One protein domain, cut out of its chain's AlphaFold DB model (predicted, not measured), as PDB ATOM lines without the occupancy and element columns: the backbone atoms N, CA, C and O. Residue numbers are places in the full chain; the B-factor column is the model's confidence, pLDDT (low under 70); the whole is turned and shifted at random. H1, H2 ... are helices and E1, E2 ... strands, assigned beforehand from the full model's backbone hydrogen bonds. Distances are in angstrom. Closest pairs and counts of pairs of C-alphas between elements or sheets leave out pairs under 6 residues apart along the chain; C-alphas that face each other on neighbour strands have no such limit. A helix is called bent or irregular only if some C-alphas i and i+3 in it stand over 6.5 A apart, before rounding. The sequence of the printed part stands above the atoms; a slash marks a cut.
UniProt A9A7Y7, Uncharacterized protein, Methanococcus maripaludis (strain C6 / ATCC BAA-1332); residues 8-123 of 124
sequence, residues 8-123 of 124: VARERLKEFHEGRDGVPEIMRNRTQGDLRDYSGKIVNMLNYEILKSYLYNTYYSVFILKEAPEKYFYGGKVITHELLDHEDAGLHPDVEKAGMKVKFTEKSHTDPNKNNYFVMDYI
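This is residues 8 to 123 of the 124 residues of an uncharacterized protein of Methanococcus maripaludis (strain C6 / ATCC BAA-1332) (UniProt A9A7Y7). A strongly twisted six-stranded sheet curls round one helix, H3. Its long bent strand E2 joins two parts: E3 and E4 follow on one side, while E5 and E6 are reached from E2's first residues on the other. H4 covers E2 on the same face as H3, short H2 is on the opposite face, and H1 packs on the last residues of H3. The printed part has 116 residues, with four named helices and six named strands; along the chain come H1, then E1, then H2, then the strands E2 to E4, then H3 and H4, and last E5 and E6; the class is mixed, helices and strands, and in the branched sheet the neighbours E1 and E2 are parallel, while E2 and E3, E2 and E5, E3 and E4, and E5 and E6 are antiparallel pairs. The whole is compact, with a radius of gyration of the C-alphas of 13.9 A and spans of 35 by 34 by 28 A.

H1, residues 8 to 11, touches residues 84 to 88 alone of H3, residues 77 to 88; their closest C-alphas, Ala 9 and Glu 87, are 5.2 A apart. E1, residues 14 to 16, is parallel to its neighbour E2, residues 42 to 53, with N 52 and O 14 at 3.0 A. Between them H2, residues 35 to 38, completes a strand-helix-strand unit, two parallel neighbour strands with a helix between; its height over the sheet is 5.8 A, over none of the strands. E2 bends by 73 degrees at residue 46. E2, E3, residues 58 to 65, and E4, residues 68 to 75, form a meander, each strand the antiparallel neighbour of the one before, with N 49 to O 62 at 2.8 A and N 73 to O 63 at 2.9 A. The closest C-alphas of H3 and E3, Thr 80 and Ser 61, are 4.8 A apart. H4, residues 92 to 98, is over E2 at a height of 7.6 A over the sheet. E5, residues 100 to 107, is antiparallel to E2, with N 45 and O 100 at 2.8 A. E5 and E6, residues 117 to 122, form a hairpin, with N 105 and O 119 at 2.9 A. In H3 and H4 every O i to N i+4 pair is within hydrogen-bond range; H1 and H2 are too short for one.

H1 begins at C-alpha 8 (232.469, 293.564, 209.999). E2 measures 28.6 A, E3 22.9 A, E4 15.3 A, H3 16.3 A, E5 21.4 A and E6 16.8 A. E6 ends at C-alpha 122 (232.661, 272.627, 203.820).

The two farthest C-alphas, Lys 97 and Pro 112, are 40.4 A apart. The printed part has no cut, and the link E1 to H2 is long, 18 residues. Residues 8 to 12 and 17 to 22 have pLDDT under 70.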
ATOM      1  N   VAL A   8     231.103 293.565 210.563       59.84
ATOM      2  CA  VAL A   8     232.469 293.564 209.999       59.84
ATOM      3  C   VAL A   8     232.487 293.126 208.531       59.84
ATOM      4  O   VAL A   8     233.075 293.830 207.705       59.84
ATOM      5  N   ALA A   9     231.801 292.036 208.163       64.19
ATOM      6  CA  ALA A   9     231.750 291.589 206.767       64.19
ATOM      7  C   ALA A   9     231.043 292.610 205.864       64.19
ATOM      8  O   ALA A   9     231.477 292.889 204.747       64.19
ATOM      9  N   ARG A  10     229.954 293.207 206.369       67.00
ATOM     10  CA  ARG A  10     229.155 294.211 205.646       67.00
ATOM     11  C   ARG A  10     229.880 295.547 205.494       67.00
ATOM     12  O   ARG A  10     229.685 296.220 204.487       67.00
ATOM     13  N   GLU A  11     230.719 295.917 206.454       66.62
ATOM     14  CA  GLU A  11     231.572 297.107 206.396       66.62
ATOM     15  C   GLU A  11     232.769 296.924 205.449       66.62
ATOM     16  O   GLU A  11     233.261 297.905 204.897       66.62
ATOM     17  N   ARG A  12     233.219 295.683 205.211       66.00
ATOM     18  CA  ARG A  12     234.344 295.349 204.313       66.00
ATOM     19  C   ARG A  12     233.954 295.084 202.856       66.00
ATOM     20  O   ARG A  12     234.821 294.758 202.046       66.00
ATOM     21  N   LEU A  13     232.677 295.228 202.505       74.56
ATOM     22  CA  LEU A  13     232.199 295.002 201.142       74.56
ATOM     23  C   LEU A  13     232.891 295.940 200.154       74.56
ATOM     24  O   LEU A  13     232.892 297.159 200.330       74.56
ATOM     25  N   LYS A  14     233.407 295.381 199.058       77.00
ATOM     26  CA  LYS A  14     233.851 296.201 197.929       77.00
ATOM     27  C   LYS A  14     232.676 296.422 196.985       77.00
ATOM     28  O   LYS A  14     232.043 295.479 196.500       77.00
ATOM     29  N   GLU A  15     232.371 297.687 196.737       78.88
ATOM     30  CA  GLU A  15     231.447 298.059 195.675       78.88
ATOM     31  C   GLU A  15     232.160 297.940 194.330       78.88
ATOM     32  O   GLU A  15     233.350 298.226 194.197       78.88
ATOM     33  N   PHE A  16     231.423 297.491 193.328       73.25
ATOM     34  CA  PHE A  16     231.897 297.471 191.956       73.25
ATOM     35  C   PHE A  16     230.698 297.743 191.042       73.25
ATOM     36  O   PHE A  16     229.549 297.361 191.309       73.25
ATOM     37  N   HIS A  17     230.982 298.414 189.938       68.69
ATOM     38  CA  HIS A  17     230.040 298.617 188.856       68.69
ATOM     39  C   HIS A  17     230.473 297.740 187.692       68.69
ATOM     40  O   HIS A  17     231.604 297.886 187.222       68.69
ATOM     41  N   GLU A  18     229.586 296.885 187.178       60.56
ATOM     42  CA  GLU A  18     229.822 296.246 185.880       60.56
ATOM     43  C   GLU A  18     229.963 297.356 184.825       60.56
ATOM     44  O   GLU A  18     228.986 297.967 184.396       60.56
ATOM     45  N   GLY A  19     231.210 297.689 184.473       54.59
ATOM     46  CA  GLY A  19     231.548 298.659 183.431       54.59
ATOM     47  C   GLY A  19     231.920 300.084 183.867       54.59
ATOM     48  O   GLY A  19     232.180 300.894 182.980       54.59
ATOM     49  N   ARG A  20     231.980 300.429 185.166       47.97
ATOM     50  CA  ARG A  20     232.380 301.794 185.604       47.97
ATOM     51  C   ARG A  20     233.514 301.860 186.626       47.97
ATOM     52  O   ARG A  20     234.314 302.787 186.542       47.97
ATOM     53  N   ASP A  21     233.615 300.876 187.514       57.31
ATOM     54  CA  ASP A  21     234.723 300.771 188.463       57.31
ATOM     55  C   ASP A  21     235.739 299.744 187.978       57.31
ATOM     56  O   ASP A  21     235.409 298.793 187.265       57.31
ATOM     57  N   GLY A  22     237.002 299.952 188.351       68.06
ATOM     58  CA  GLY A  22     238.070 299.017 188.028       68.06
ATOM     59  C   GLY A  22     237.728 297.603 188.498       68.06
ATOM     60  O   GLY A  22     237.183 297.411 189.581       68.06
ATOM     61  N   VAL A  23     238.086 296.612 187.680       77.00
ATOM     62  CA  VAL A  23     237.902 295.188 187.987       77.00
ATOM     63  C   VAL A  23     238.481 294.885 189.383       77.00
ATOM     64  O   VAL A  23     239.657 295.224 189.615       77.00
ATOM     65  N   PRO A  24     237.693 294.278 190.301       85.94
ATOM     66  CA  PRO A  24     238.161 293.861 191.621       85.94
ATOM     67  C   PRO A  24     239.466 293.074 191.531       85.94
ATOM     68  O   PRO A  24     239.670 292.308 190.591       85.94
ATOM     69  N   GLU A  25     240.367 293.256 192.494       86.81
ATOM     70  CA  GLU A  25     241.709 292.658 192.447       86.81
ATOM     71  C   GLU A  25     241.677 291.129 192.326       86.81
ATOM     72  O   GLU A  25     242.412 290.567 191.511       86.81
ATOM     73  N   ILE A  26     240.746 290.473 193.025       89.44
ATOM     74  CA  ILE A  26     240.514 289.027 192.918       89.44
ATOM     75  C   ILE A  26     240.190 288.571 191.480       89.44
ATOM     76  O   ILE A  26     240.524 287.457 191.085       89.44
ATOM     77  N   MET A  27     239.611 289.446 190.654       90.56
ATOM     78  CA  MET A  27     239.256 289.174 189.255       90.56
ATOM     79  C   MET A  27     240.324 289.647 188.258       90.56
ATOM     80  O   MET A  27     240.291 289.259 187.088       90.56
ATOM     81  N   ARG A  28     241.275 290.496 188.670       88.56
ATOM     82  CA  ARG A  28     242.283 291.050 187.753       88.56
ATOM     83  C   ARG A  28     243.148 289.943 187.162       88.56
ATOM     84  O   ARG A  28     243.581 289.037 187.868       88.56
ATOM     85  N   ASN A  29     243.425 290.061 185.862       90.19
ATOM     86  CA  ASN A  29     244.213 289.106 185.075       90.19
ATOM     87  C   ASN A  29     243.673 287.663 185.096       90.19
ATOM     88  O   ASN A  29     244.429 286.729 184.840       90.19
ATOM     89  N   ARG A  30     242.381 287.476 185.393       93.38
ATOM     90  CA  ARG A  30     241.712 286.173 185.410       93.38
ATOM     91  C   ARG A  30     240.492 286.179 184.506       93.38
ATOM     92  O   ARG A  30     239.885 287.222 184.265       93.38
ATOM     93  N   THR A  31     240.125 285.008 184.008       94.94
ATOM     94  CA  THR A  31     238.906 284.820 183.214       94.94
ATOM     95  C   THR A  31     237.791 284.237 184.077       94.94
ATOM     96  O   THR A  31     238.047 283.567 185.077       94.94
ATOM     97  N   GLN A  32     236.537 284.511 183.718       94.94
ATOM     98  CA  GLN A  32     235.407 283.917 184.426       94.94
ATOM     99  C   GLN A  32     235.361 282.411 184.147       94.94
ATOM    100  O   GLN A  32     235.318 281.992 182.989       94.94
ATOM    101  N   GLY A  33     235.365 281.607 185.203       95.88
ATOM    102  CA  GLY A  33     235.172 280.166 185.135       95.88
ATOM    103  C   GLY A  33     233.702 279.757 185.208       95.88
ATOM    104  O   GLY A  33     232.842 280.518 185.656       95.88
ATOM    105  N   ASP A  34     233.429 278.519 184.798       94.62
ATOM    106  CA  ASP A  34     232.135 277.869 184.985       94.62
ATOM    107  C   ASP A  34     232.228 276.890 186.158       94.62
ATOM    108  O   ASP A  34     232.997 275.928 186.129       94.62
ATOM    109  N   LEU A  35     231.454 277.135 187.217       93.19
ATOM    110  CA  LEU A  35     231.494 276.307 188.423       93.19
ATOM    111  C   LEU A  35     231.005 274.870 188.161       93.19
ATOM    112  O   LEU A  35     231.362 273.956 188.905       93.19
ATOM    113  N   ARG A  36     230.263 274.640 187.064       94.25
ATOM    114  CA  ARG A  36     229.847 273.298 186.617       94.25
ATOM    115  C   ARG A  36     231.033 272.366 186.373       94.25
ATOM    116  O   ARG A  36     230.927 271.182 186.683       94.25
ATOM    117  N   ASP A  37     232.177 272.894 185.935       95.12
ATOM    118  CA  ASP A  37     233.405 272.114 185.709       95.12
ATOM    119  C   ASP A  37     233.937 271.456 186.999       95.12
ATOM    120  O   ASP A  37     234.660 270.449 186.957       95.12
ATOM    121  N   TYR A  38     233.566 272.011 188.157       94.62
ATOM    122  CA  TYR A  38     234.005 271.592 189.490       94.62
ATOM    123  C   TYR A  38     232.867 271.027 190.349       94.62
ATOM    124  O   TYR A  38     233.110 270.591 191.474       94.62
ATOM    125  N   SER A  39     231.643 270.977 189.815       94.44
ATOM    126  CA  SER A  39     230.478 270.436 190.515       94.44
ATOM    127  C   SER A  39     230.726 268.993 190.963       94.44
ATOM    128  O   SER A  39     231.192 268.146 190.199       94.44
ATOM    129  N   GLY A  40     230.448 268.712 192.234       94.50
ATOM    130  CA  GLY A  40     230.627 267.406 192.860       94.50
ATOM    131  C   GLY A  40     232.065 267.062 193.266       94.50
ATOM    132  O   GLY A  40     232.257 266.049 193.944       94.50
ATOM    133  N   LYS A  41     233.062 267.879 192.907       96.12
ATOM    134  CA  LYS A  41     234.471 267.669 193.273       96.12
ATOM    135  C   LYS A  41     234.804 268.399 194.572       96.12
ATOM    136  O   LYS A  41     234.255 269.460 194.850       96.12
ATOM    137  N   ILE A  42     235.730 267.833 195.341       96.56
ATOM    138  CA  ILE A  42     236.358 268.532 196.465       96.56
ATOM    139  C   ILE A  42     237.487 269.384 195.884       96.56
ATOM    140  O   ILE A  42     238.378 268.851 195.222       96.56
ATOM    141  N   VAL A  43     237.419 270.690 196.108       95.56
ATOM    142  CA  VAL A  43     238.356 271.699 195.598       95.56
ATOM    143  C   VAL A  43     238.846 272.582 196.738       95.56
ATOM    144  O   VAL A  43     238.242 272.608 197.809       95.56
ATOM    145  N   ASN A  44     239.944 273.301 196.524       94.94
ATOM    146  CA  ASN A  44     240.505 274.199 197.529       94.94
ATOM    147  C   ASN A  44     240.269 275.647 197.112       94.94
ATOM    148  O   ASN A  44     240.866 276.130 196.152       94.94
ATOM    149  N   MET A  45     239.430 276.355 197.854       94.62
ATOM    150  CA  MET A  45     239.248 277.790 197.702       94.62
ATOM    151  C   MET A  45     240.429 278.522 198.333       94.62
ATOM    152  O   MET A  45     240.695 278.352 199.518       94.62
ATOM    153  N   LEU A  46     241.155 279.303 197.539       92.69
ATOM    154  CA  LEU A  46     242.356 280.014 197.990       92.69
ATOM    155  C   LEU A  46     242.062 281.418 198.497       92.69
ATOM    156  O   LEU A  46     242.801 281.945 199.314       92.69
ATOM    157  N   ASN A  47     241.038 282.052 197.942       92.62
ATOM    158  CA  ASN A  47     240.609 283.377 198.348       92.62
ATOM    159  C   ASN A  47     239.155 283.576 197.919       92.62
ATOM    160  O   ASN A  47     238.708 282.964 196.939       92.62
ATOM    161  N   TYR A  48     238.450 284.449 198.621       92.38
ATOM    162  CA  TYR A  48     237.152 284.958 198.226       92.38
ATOM    163  C   TYR A  48     237.005 286.431 198.602       92.38
ATOM    164  O   TYR A  48     237.643 286.929 199.517       92.38
ATOM    165  N   GLU A  49     236.130 287.133 197.899       90.38
ATOM    166  CA  GLU A  49     235.676 288.469 198.261       90.38
ATOM    167  C   GLU A  49     234.157 288.520 198.156       90.38
ATOM    168  O   GLU A  49     233.570 287.921 197.251       90.38
ATOM    169  N   ILE A  50     233.517 289.260 199.060       89.44
ATOM    170  CA  ILE A  50     232.096 289.582 198.950       89.44
ATOM    171  C   ILE A  50     231.963 290.988 198.380       89.44
ATOM    172  O   ILE A  50     232.494 291.962 198.921       89.44
ATOM    173  N   LEU A  51     231.249 291.082 197.268       88.12
ATOM    174  CA  LEU A  51     231.116 292.295 196.482       88.12
ATOM    175  C   LEU A  51     229.653 292.729 196.435       88.12
ATOM    176  O   LEU A  51     228.741 291.903 196.344       88.12
ATOM    177  N   LYS A  52     229.417 294.042 196.474       85.69
ATOM    178  CA  LYS A  52     228.079 294.627 196.332       85.69
ATOM    179  C   LYS A  52     227.909 295.211 194.940       85.69
ATOM    180  O   LYS A  52     228.622 296.135 194.556       85.69
ATOM    181  N   SER A  53     226.946 294.675 194.188       81.44
ATOM    182  CA  SER A  53     226.604 295.195 192.865       81.44
ATOM    183  C   SER A  53     225.766 296.438 193.022       81.44
ATOM    184  O   SER A  53     224.668 296.368 193.571       81.44
ATOM    185  N   TYR A  54     226.253 297.555 192.491       75.31
ATOM    186  CA  TYR A  54     225.458 298.775 192.456       75.31
ATOM    187  C   TYR A  54     224.239 298.631 191.528       75.31
ATOM    188  O   TYR A  54     223.136 299.036 191.881       75.31
ATOM    189  N   LEU A  55     224.420 297.991 190.365       77.06
ATOM    190  CA  LEU A  55     223.374 297.792 189.351       77.06
ATOM    191  C   LEU A  55     222.201 296.957 189.867       77.06
ATOM    192  O   LEU A  55     221.044 297.292 189.626       77.06
ATOM    193  N   TYR A  56     222.504 295.872 190.576       77.06
ATOM    194  CA  TYR A  56     221.498 294.916 191.038       77.06
ATOM    195  C   TYR A  56     221.154 295.067 192.521       77.06
ATOM    196  O   TYR A  56     220.292 294.346 193.020       77.06
ATOM    197  N   ASN A  57     221.834 295.973 193.232       80.75
ATOM    198  CA  ASN A  57     221.749 296.154 194.681       80.75
ATOM    199  C   ASN A  57     221.766 294.815 195.448       80.75
ATOM    200  O   ASN A  57     220.984 294.590 196.372       80.75
ATOM    201  N   THR A  58     222.638 293.899 195.017       82.06
ATOM    202  CA  THR A  58     222.770 292.546 195.570       82.06
ATOM    203  C   THR A  58     224.220 292.241 195.895       82.06
ATOM    204  O   THR A  58     225.134 292.783 195.271       82.06
ATOM    205  N   TYR A  59     224.418 291.334 196.844       85.88
ATOM    206  CA  TYR A  59     225.722 290.758 197.126       85.88
ATOM    207  C   TYR A  59     225.971 289.539 196.258       85.88
ATOM    208  O   TYR A  59     225.044 288.783 195.947       85.88
ATOM    209  N   TYR A  60     227.232 289.343 195.923       86.62
ATOM    210  CA  TYR A  60     227.731 288.072 195.441       86.62
ATOM    211  C   TYR A  60     229.137 287.850 195.975       86.62
ATOM    212  O   TYR A  60     229.866 288.787 196.299       86.62
ATOM    213  N   SER A  61     229.516 286.587 196.044       91.00
ATOM    214  CA  SER A  61     230.882 286.180 196.313       91.00
ATOM    215  C   SER A  61     231.637 285.983 195.008       91.00
ATOM    216  O   SER A  61     231.106 285.379 194.074       91.00
ATOM    217  N   VAL A  62     232.888 286.414 194.958       93.44
ATOM    218  CA  VAL A  62     233.863 285.960 193.965       93.44
ATOM    219  C   VAL A  62     234.907 285.148 194.683       93.44
ATOM    220  O   VAL A  62     235.305 285.518 195.779       93.44
ATOM    221  N   PHE A  63     235.367 284.062 194.085       94.88
ATOM    222  CA  PHE A  63     236.410 283.242 194.682       94.88
ATOM    223  C   PHE A  63     237.347 282.648 193.637       94.88
ATOM    224  O   PHE A  63     237.039 282.595 192.443       94.88
ATOM    225  N   ILE A  64     238.512 282.212 194.111       95.88
ATOM    226  CA  ILE A  64     239.548 281.550 193.317       95.88
ATOM    227  C   ILE A  64     239.740 280.141 193.859       95.88
ATOM    228  O   ILE A  64     239.847 279.935 195.070       95.88
ATOM    229  N   LEU A  65     239.833 279.176 192.947       95.94
ATOM    230  CA  LEU A  65     240.143 277.789 193.266       95.94
ATOM    231  C   LEU A  65     241.608 277.493 192.954       95.94
ATOM    232  O   LEU A  65     242.145 277.952 191.945       95.94
ATOM    233  N   LYS A  66     242.248 276.670 193.781       95.12
ATOM    234  CA  LYS A  66     243.615 276.184 193.556       95.12
ATOM    235  C   LYS A  66     243.735 275.391 192.259       95.12
ATOM    236  O   LYS A  66     244.790 275.373 191.638       95.12
ATOM    237  N   GLU A  67     242.655 274.731 191.866       94.56
ATOM    238  CA  GLU A  67     242.553 273.877 190.689       94.56
ATOM    239  C   GLU A  67     242.388 274.672 189.381       94.56
ATOM    240  O   GLU A  67     242.482 274.086 188.304       94.56
ATOM    241  N   ALA A  68     242.147 275.985 189.462       95.56
ATOM    242  CA  ALA A  68     242.156 276.913 188.329       95.56
ATOM    243  C   ALA A  68     242.558 278.327 188.784       95.56
ATOM    244  O   ALA A  68     241.707 279.218 188.878       95.56
ATOM    245  N   PRO A  69     243.848 278.548 189.093       93.44
ATOM    246  CA  PRO A  69     244.337 279.822 189.626       93.44
ATOM    247  C   PRO A  69     244.192 280.998 188.642       93.44
ATOM    248  O   PRO A  69     244.192 282.160 189.058       93.44
ATOM    249  N   GLU A  70     244.070 280.706 187.347       95.50
ATOM    250  CA  GLU A  70     243.835 281.661 186.262       95.50
ATOM    251  C   GLU A  70     242.362 282.066 186.104       95.50
ATOM    252  O   GLU A  70     242.055 282.976 185.327       95.50
ATOM    253  N   LYS A  71     241.450 281.407 186.829       96.81
ATOM    254  CA  LYS A  71     240.012 281.671 186.781       96.81
ATOM    255  C   LYS A  71     239.512 282.305 188.074       96.81
ATOM    256  O   LYS A  71     240.034 282.058 189.158       96.81
ATOM    257  N   TYR A  72     238.456 283.096 187.947       95.75
ATOM    258  CA  TYR A  72     237.612 283.498 189.068       95.75
ATOM    259  C   TYR A  72     236.206 282.927 188.880       95.75
ATOM    260  O   TYR A  72     235.766 282.695 187.753       95.75
ATOM    261  N   PHE A  73     235.484 282.722 189.975       95.62
ATOM    262  CA  PHE A  73     234.141 282.149 189.954       95.62
ATOM    263  C   PHE A  73     233.177 283.044 190.718       95.62
ATOM    264  O   PHE A  73     233.503 283.518 191.804       95.62
ATOM    265  N   TYR A  74     231.983 283.248 190.161       92.12
ATOM    266  CA  TYR A  74     230.882 283.876 190.882       92.12
ATOM    267  C   TYR A  74     230.132 282.828 191.699       92.12
ATOM    268  O   TYR A  74     229.724 281.788 191.180       92.12
ATOM    269  N   GLY A  75     229.902 283.132 192.969       90.50
ATOM    270  CA  GLY A  75     228.974 282.404 193.816       90.50
ATOM    271  C   GLY A  75     227.631 283.118 193.872       90.50
ATOM    272  O   GLY A  75     227.553 284.339 194.007       90.50
ATOM    273  N   GLY A  76     226.561 282.337 193.765       87.56
ATOM    274  CA  GLY A  76     225.208 282.838 193.968       87.56
ATOM    275  C   GLY A  76     224.926 283.174 195.434       87.56
ATOM    276  O   GLY A  76     225.782 283.049 196.311       87.56
ATOM    277  N   LYS A  77     223.675 283.549 195.713       85.44
ATOM    278  CA  LYS A  77     223.226 283.988 197.043       85.44
ATOM    279  C   LYS A  77     223.547 282.998 198.171       85.44
ATOM    280  O   LYS A  77     223.892 283.441 199.258       85.44
ATOM    281  N   VAL A  78     223.417 281.692 197.919       87.50
ATOM    282  CA  VAL A  78     223.664 280.649 198.934       87.50
ATOM    283  C   VAL A  78     225.134 280.651 199.356       87.50
ATOM    284  O   VAL A  78     225.426 280.916 200.513       87.50
ATOM    285  N   ILE A  79     226.047 280.497 198.394       92.12
ATOM    286  CA  ILE A  79     227.502 280.540 198.626       92.12
ATOM    287  C   ILE A  79     227.916 281.865 199.278       92.12
ATOM    288  O   ILE A  79     228.711 281.891 200.210       92.12
ATOM    289  N   THR A  80     227.341 282.977 198.812       90.69
ATOM    290  CA  THR A  80     227.623 284.309 199.365       90.69
ATOM    291  C   THR A  80     227.264 284.394 200.847       90.69
ATOM    292  O   THR A  80     227.996 285.010 201.611       90.69
ATOM    293  N   HIS A  81     226.144 283.797 201.259       88.25
ATOM    294  CA  HIS A  81     225.723 283.819 202.655       88.25
ATOM    295  C   HIS A  81     226.664 283.008 203.547       88.25
ATOM    296  O   HIS A  81     227.094 283.516 204.572       88.25
ATOM    297  N   GLU A  82     227.038 281.808 203.113       88.75
ATOM    298  CA  GLU A  82     227.971 280.946 203.843       88.75
ATOM    299  C   GLU A  82     229.349 281.614 204.026       88.75
ATOM    300  O   GLU A  82     229.938 281.594 205.103       88.75
ATOM    301  N   LEU A  83     229.850 282.295 202.991       89.56
ATOM    302  CA  LEU A  83     231.112 283.037 203.074       89.56
ATOM    303  C   LEU A  83     231.026 284.311 203.928       89.56
ATOM    304  O   LEU A  83     232.023 284.705 204.535       89.56
ATOM    305  N   LEU A  84     229.856 284.955 203.989       86.88
ATOM    306  CA  LEU A  84     229.611 286.059 204.922       86.88
ATOM    307  C   LEU A  84     229.683 285.578 206.373       86.88
ATOM    308  O   LEU A  84     230.299 286.255 207.189       86.88
ATOM    309  N   ASP A  85     229.141 284.396 206.676       84.81
ATOM    310  CA  ASP A  85     229.214 283.821 208.023       84.81
ATOM    311  C   ASP A  85     230.681 283.567 208.444       84.81
ATOM    312  O   ASP A  85     231.049 283.782 209.600       84.81
ATOM    313  N   HIS A  86     231.559 283.192 207.501       83.06
ATOM    314  CA  HIS A  86     233.007 283.081 207.739       83.06
ATOM    315  C   HIS A  86     233.708 284.428 207.969       83.06
ATOM    316  O   HIS A  86     234.621 284.506 208.797       83.06
ATOM    317  N   GLU A  87     233.321 285.478 207.241       83.38
ATOM    318  CA  GLU A  87     233.848 286.832 207.465       83.38
ATOM    319  C   GLU A  87     233.438 287.378 208.832       83.38
ATOM    320  O   GLU A  87     234.276 287.913 209.557       83.38
ATOM    321  N   ASP A  88     232.177 287.185 209.221       82.88
ATOM    322  CA  ASP A  88     231.683 287.590 210.538       82.88
ATOM    323  C   ASP A  88     232.402 286.819 211.667       82.88
ATOM    324  O   ASP A  88     232.633 287.367 212.746       82.88
ATOM    325  N   ALA A  89     232.854 285.587 211.403       82.12
ATOM    326  CA  ALA A  89     233.715 284.814 212.303       82.12
ATOM    327  C   ALA A  89     235.209 285.216 212.263       82.12
ATOM    328  O   ALA A  89     236.008 284.684 213.037       82.12
ATOM    329  N   GLY A  90     235.613 286.138 211.380       80.62
ATOM    330  CA  GLY A  90     236.993 286.613 211.248       80.62
ATOM    331  C   GLY A  90     237.959 285.624 210.584       80.62
ATOM    332  O   GLY A  90     239.169 285.767 210.747       80.62
ATOM    333  N   LEU A  91     237.448 284.638 209.839       81.31
ATOM    334  CA  LEU A  91     238.231 283.520 209.286       81.31
ATOM    335  C   LEU A  91     238.783 283.772 207.875       81.31
ATOM    336  O   LEU A  91     239.509 282.934 207.340       81.31
ATOM    337  N   HIS A  92     238.471 284.912 207.257       82.38
ATOM    338  CA  HIS A  92     238.942 285.242 205.906       82.38
ATOM    339  C   HIS A  92     240.475 285.150 205.743       82.38
ATOM    340  O   HIS A  92     240.926 284.449 204.833       82.38
ATOM    341  N   PRO A  93     241.302 285.698 206.662       82.12
ATOM    342  CA  PRO A  93     242.757 285.564 206.568       82.12
ATOM    343  C   PRO A  93     243.257 284.119 206.677       82.12
ATOM    344  O   PRO A  93     244.345 283.808 206.192       82.12
ATOM    345  N   ASP A  94     242.505 283.238 207.340       80.25
ATOM    346  CA  ASP A  94     242.864 281.825 207.456       80.25
ATOM    347  C   ASP A  94     242.572 281.087 206.148       80.25
ATOM    348  O   ASP A  94     243.386 280.266 205.718       80.25
ATOM    349  N   VAL A  95     241.487 281.454 205.456       82.94
ATOM    350  CA  VAL A  95     241.210 280.976 204.096       82.94
ATOM    351  C   VAL A  95     242.315 281.416 203.133       82.94
ATOM    352  O   VAL A  95     242.819 280.578 202.388       82.94
ATOM    353  N   GLU A  96     242.769 282.672 203.192       82.00
ATOM    354  CA  GLU A  96     243.871 283.153 202.340       82.00
ATOM    355  C   GLU A  96     245.202 282.426 202.596       82.00
ATOM    356  O   GLU A  96     245.979 282.184 201.668       82.00
ATOM    357  N   LYS A  97     245.491 282.072 203.854       80.19
ATOM    358  CA  LYS A  97     246.759 281.428 204.239       80.19
ATOM    359  C   LYS A  97     246.780 279.927 203.981       80.19
ATOM    360  O   LYS A  97     247.800 279.404 203.535       80.19
ATOM    361  N   ALA A  98     245.705 279.230 204.338       82.81
ATOM    362  CA  ALA A  98     245.661 277.770 204.358       82.81
ATOM    363  C   ALA A  98     244.859 277.175 203.193       82.81
ATOM    364  O   ALA A  98     245.035 276.000 202.859       82.81
ATOM    365  N   GLY A  99     244.016 277.982 202.547       86.69
ATOM    366  CA  GLY A  99     242.966 277.502 201.665       86.69
ATOM    367  C   GLY A  99     241.843 276.811 202.441       86.69
ATOM    368  O   GLY A  99     242.017 276.333 203.561       86.69
ATOM    369  N   MET A 100     240.673 276.726 201.819       92.19
ATOM    370  CA  MET A 100     239.488 276.092 202.386       92.19
ATOM    371  C   MET A 100     238.999 274.985 201.459       92.19
ATOM    372  O   MET A 100     238.695 275.236 200.290       92.19
ATOM    373  N   LYS A 101     238.925 273.750 201.962       94.94
ATOM    374  CA  LYS A 101     238.363 272.638 201.195       94.94
ATOM    375  C   LYS A 101     236.849 272.758 201.153       94.94
ATOM    376  O   LYS A 101     236.183 272.784 202.185       94.94
ATOM    377  N   VAL A 102     236.315 272.792 199.944       95.25
ATOM    378  CA  VAL A 102     234.883 272.926 199.702       95.25
ATOM    379  C   VAL A 102     234.442 271.986 198.596       95.25
ATOM    380  O   VAL A 102     235.226 271.591 197.729       95.25
ATOM    381  N   LYS A 103     233.163 271.638 198.608       96.56
ATOM    382  CA  LYS A 103     232.494 270.948 197.515       96.56
ATOM    383  C   LYS A 103     231.330 271.798 197.041       96.56
ATOM    384  O   LYS A 103     230.444 272.126 197.818       96.56
ATOM    385  N   PHE A 104     231.311 272.118 195.754       95.31
ATOM    386  CA  PHE A 104     230.165 272.783 195.145       95.31
ATOM    387  C   PHE A 104     229.225 271.742 194.563       95.31
ATOM    388  O   PHE A 104     229.662 270.862 193.823       95.31
ATOM    389  N   THR A 105     227.936 271.846 194.864       94.94
ATOM    390  CA  THR A 105     226.925 270.942 194.316       94.94
ATOM    391  C   THR A 105     225.884 271.753 193.562       94.94
ATOM    392  O   THR A 105     225.208 272.605 194.139       94.94
ATOM    393  N   GLU A 106     225.745 271.486 192.264       94.12
ATOM    394  CA  GLU A 106     224.646 272.039 191.474       94.12
ATOM    395  C   GLU A 106     223.318 271.416 191.919       94.12
ATOM    396  O   GLU A 106     223.188 270.197 192.044       94.12
ATOM    397  N   LYS A 107     222.317 272.259 192.155       92.25
ATOM    398  CA  LYS A 107     220.955 271.867 192.495       92.25
ATOM    399  C   LYS A 107     219.972 272.527 191.545       92.25
ATOM    400  O   LYS A 107     220.080 273.707 191.218       92.25
ATOM    401  N   SER A 108     218.970 271.757 191.144       90.19
ATOM    402  CA  SER A 108     217.857 272.274 190.360       90.19
ATOM    403  C   SER A 108     216.820 272.939 191.251       90.19
ATOM    404  O   SER A 108     216.569 272.512 192.382       90.19
ATOM    405  N   HIS A 109     216.196 273.991 190.731       86.38
ATOM    406  CA  HIS A 109     214.979 274.507 191.333       86.38
ATOM    407  C   HIS A 109     213.805 273.568 191.058       86.38
ATOM    408  O   HIS A 109     213.740 272.891 190.036       86.38
ATOM    409  N   THR A 110     212.846 273.565 191.981       86.44
ATOM    410  CA  THR A 110     211.535 272.939 191.770       86.44
ATOM    411  C   THR A 110     210.684 273.712 190.758       86.44
ATOM    412  O   THR A 110     209.781 273.141 190.159       86.44
ATOM    413  N   ASP A 111     210.976 275.001 190.560       88.44
ATOM    414  CA  ASP A 111     210.396 275.846 189.516       88.44
ATOM    415  C   ASP A 111     211.226 275.721 188.225       88.44
ATOM    416  O   ASP A 111     212.390 276.136 188.226       88.44
ATOM    417  N   PRO A 112     210.659 275.192 187.124       83.69
ATOM    418  CA  PRO A 112     211.382 274.972 185.871       83.69
ATOM    419  C   PRO A 112     211.810 276.269 185.169       83.69
ATOM    420  O   PRO A 112     212.620 276.218 184.248       83.69
ATOM    421  N   ASN A 113     211.293 277.431 185.585       88.38
ATOM    422  CA  ASN A 113     211.675 278.727 185.016       88.38
ATOM    423  C   ASN A 113     212.902 279.345 185.697       88.38
ATOM    424  O   ASN A 113     213.343 280.426 185.304       88.38
ATOM    425  N   LYS A 114     213.440 278.704 186.741       84.62
ATOM    426  CA  LYS A 114     214.620 279.191 187.454       84.62
ATOM    427  C   LYS A 114     215.845 278.374 187.076       84.62
ATOM    428  O   LYS A 114     215.818 277.149 187.089       84.62
ATOM    429  N   ASN A 115     216.938 279.079 186.802       85.12
ATOM    430  CA  ASN A 115     218.237 278.463 186.554       85.12
ATOM    431  C   ASN A 115     218.689 277.649 187.766       85.12
ATOM    432  O   ASN A 115     218.457 278.064 188.900       85.12
ATOM    433  N   ASN A 116     219.387 276.537 187.536       89.31
ATOM    434  CA  ASN A 116     220.052 275.798 188.605       89.31
ATOM    435  C   ASN A 116     220.935 276.727 189.457       89.31
ATOM    436  O   ASN A 116     221.465 277.734 188.979       89.31
ATOM    437  N   TYR A 117     221.101 276.370 190.724       90.44
ATOM    438  CA  TYR A 117     221.933 277.100 191.671       90.44
ATOM    439  C   TYR A 117     222.995 276.179 192.255       90.44
ATOM    440  O   TYR A 117     222.876 274.959 192.215       90.44
ATOM    441  N   PHE A 118     224.033 276.773 192.827       93.19
ATOM    442  CA  PHE A 118     225.068 276.032 193.529       93.19
ATOM    443  C   PHE A 118     224.917 276.217 195.030       93.19
ATOM    444  O   PHE A 118     224.664 277.329 195.503       93.19
ATOM    445  N   VAL A 119     225.086 275.118 195.755       94.06
ATOM    446  CA  VAL A 119     225.377 275.125 197.189       94.06
ATOM    447  C   VAL A 119     226.858 274.843 197.389       94.06
ATOM    448  O   VAL A 119     227.489 274.232 196.519       94.06
ATOM    449  N   MET A 120     227.397 275.285 198.515       94.75
ATOM    450  CA  MET A 120     228.750 274.974 198.934       94.75
ATOM    451  C   MET A 120     228.670 274.162 200.228       94.75
ATOM    452  O   MET A 120     227.837 274.404 201.088       94.75
ATOM    453  N   ASP A 121     229.490 273.126 200.314       94.19
ATOM    454  CA  ASP A 121     229.624 272.303 201.507       94.19
ATOM    455  C   ASP A 121     231.090 272.364 201.951       94.19
ATOM    456  O   ASP A 121     231.998 272.133 201.143       94.19
ATOM    457  N   TYR A 122     231.327 272.666 203.225       90.44
ATOM    458  CA  TYR A 122     232.661 272.627 203.820       90.44
ATOM    459  C   TYR A 122     233.107 271.187 204.051       90.44
ATOM    460  O   TYR A 122     232.305 270.333 204.437       90.44
ATOM    461  N   ILE A 123     234.388 270.919 203.806       90.62
ATOM    462  CA  ILE A 123     234.983 269.598 203.998       90.62
ATOM    463  C   ILE A 123     236.133 269.720 204.997       90.62
ATOM    464  O   ILE A 123     237.124 270.390 204.702       90.62
TER     465      ILE A 123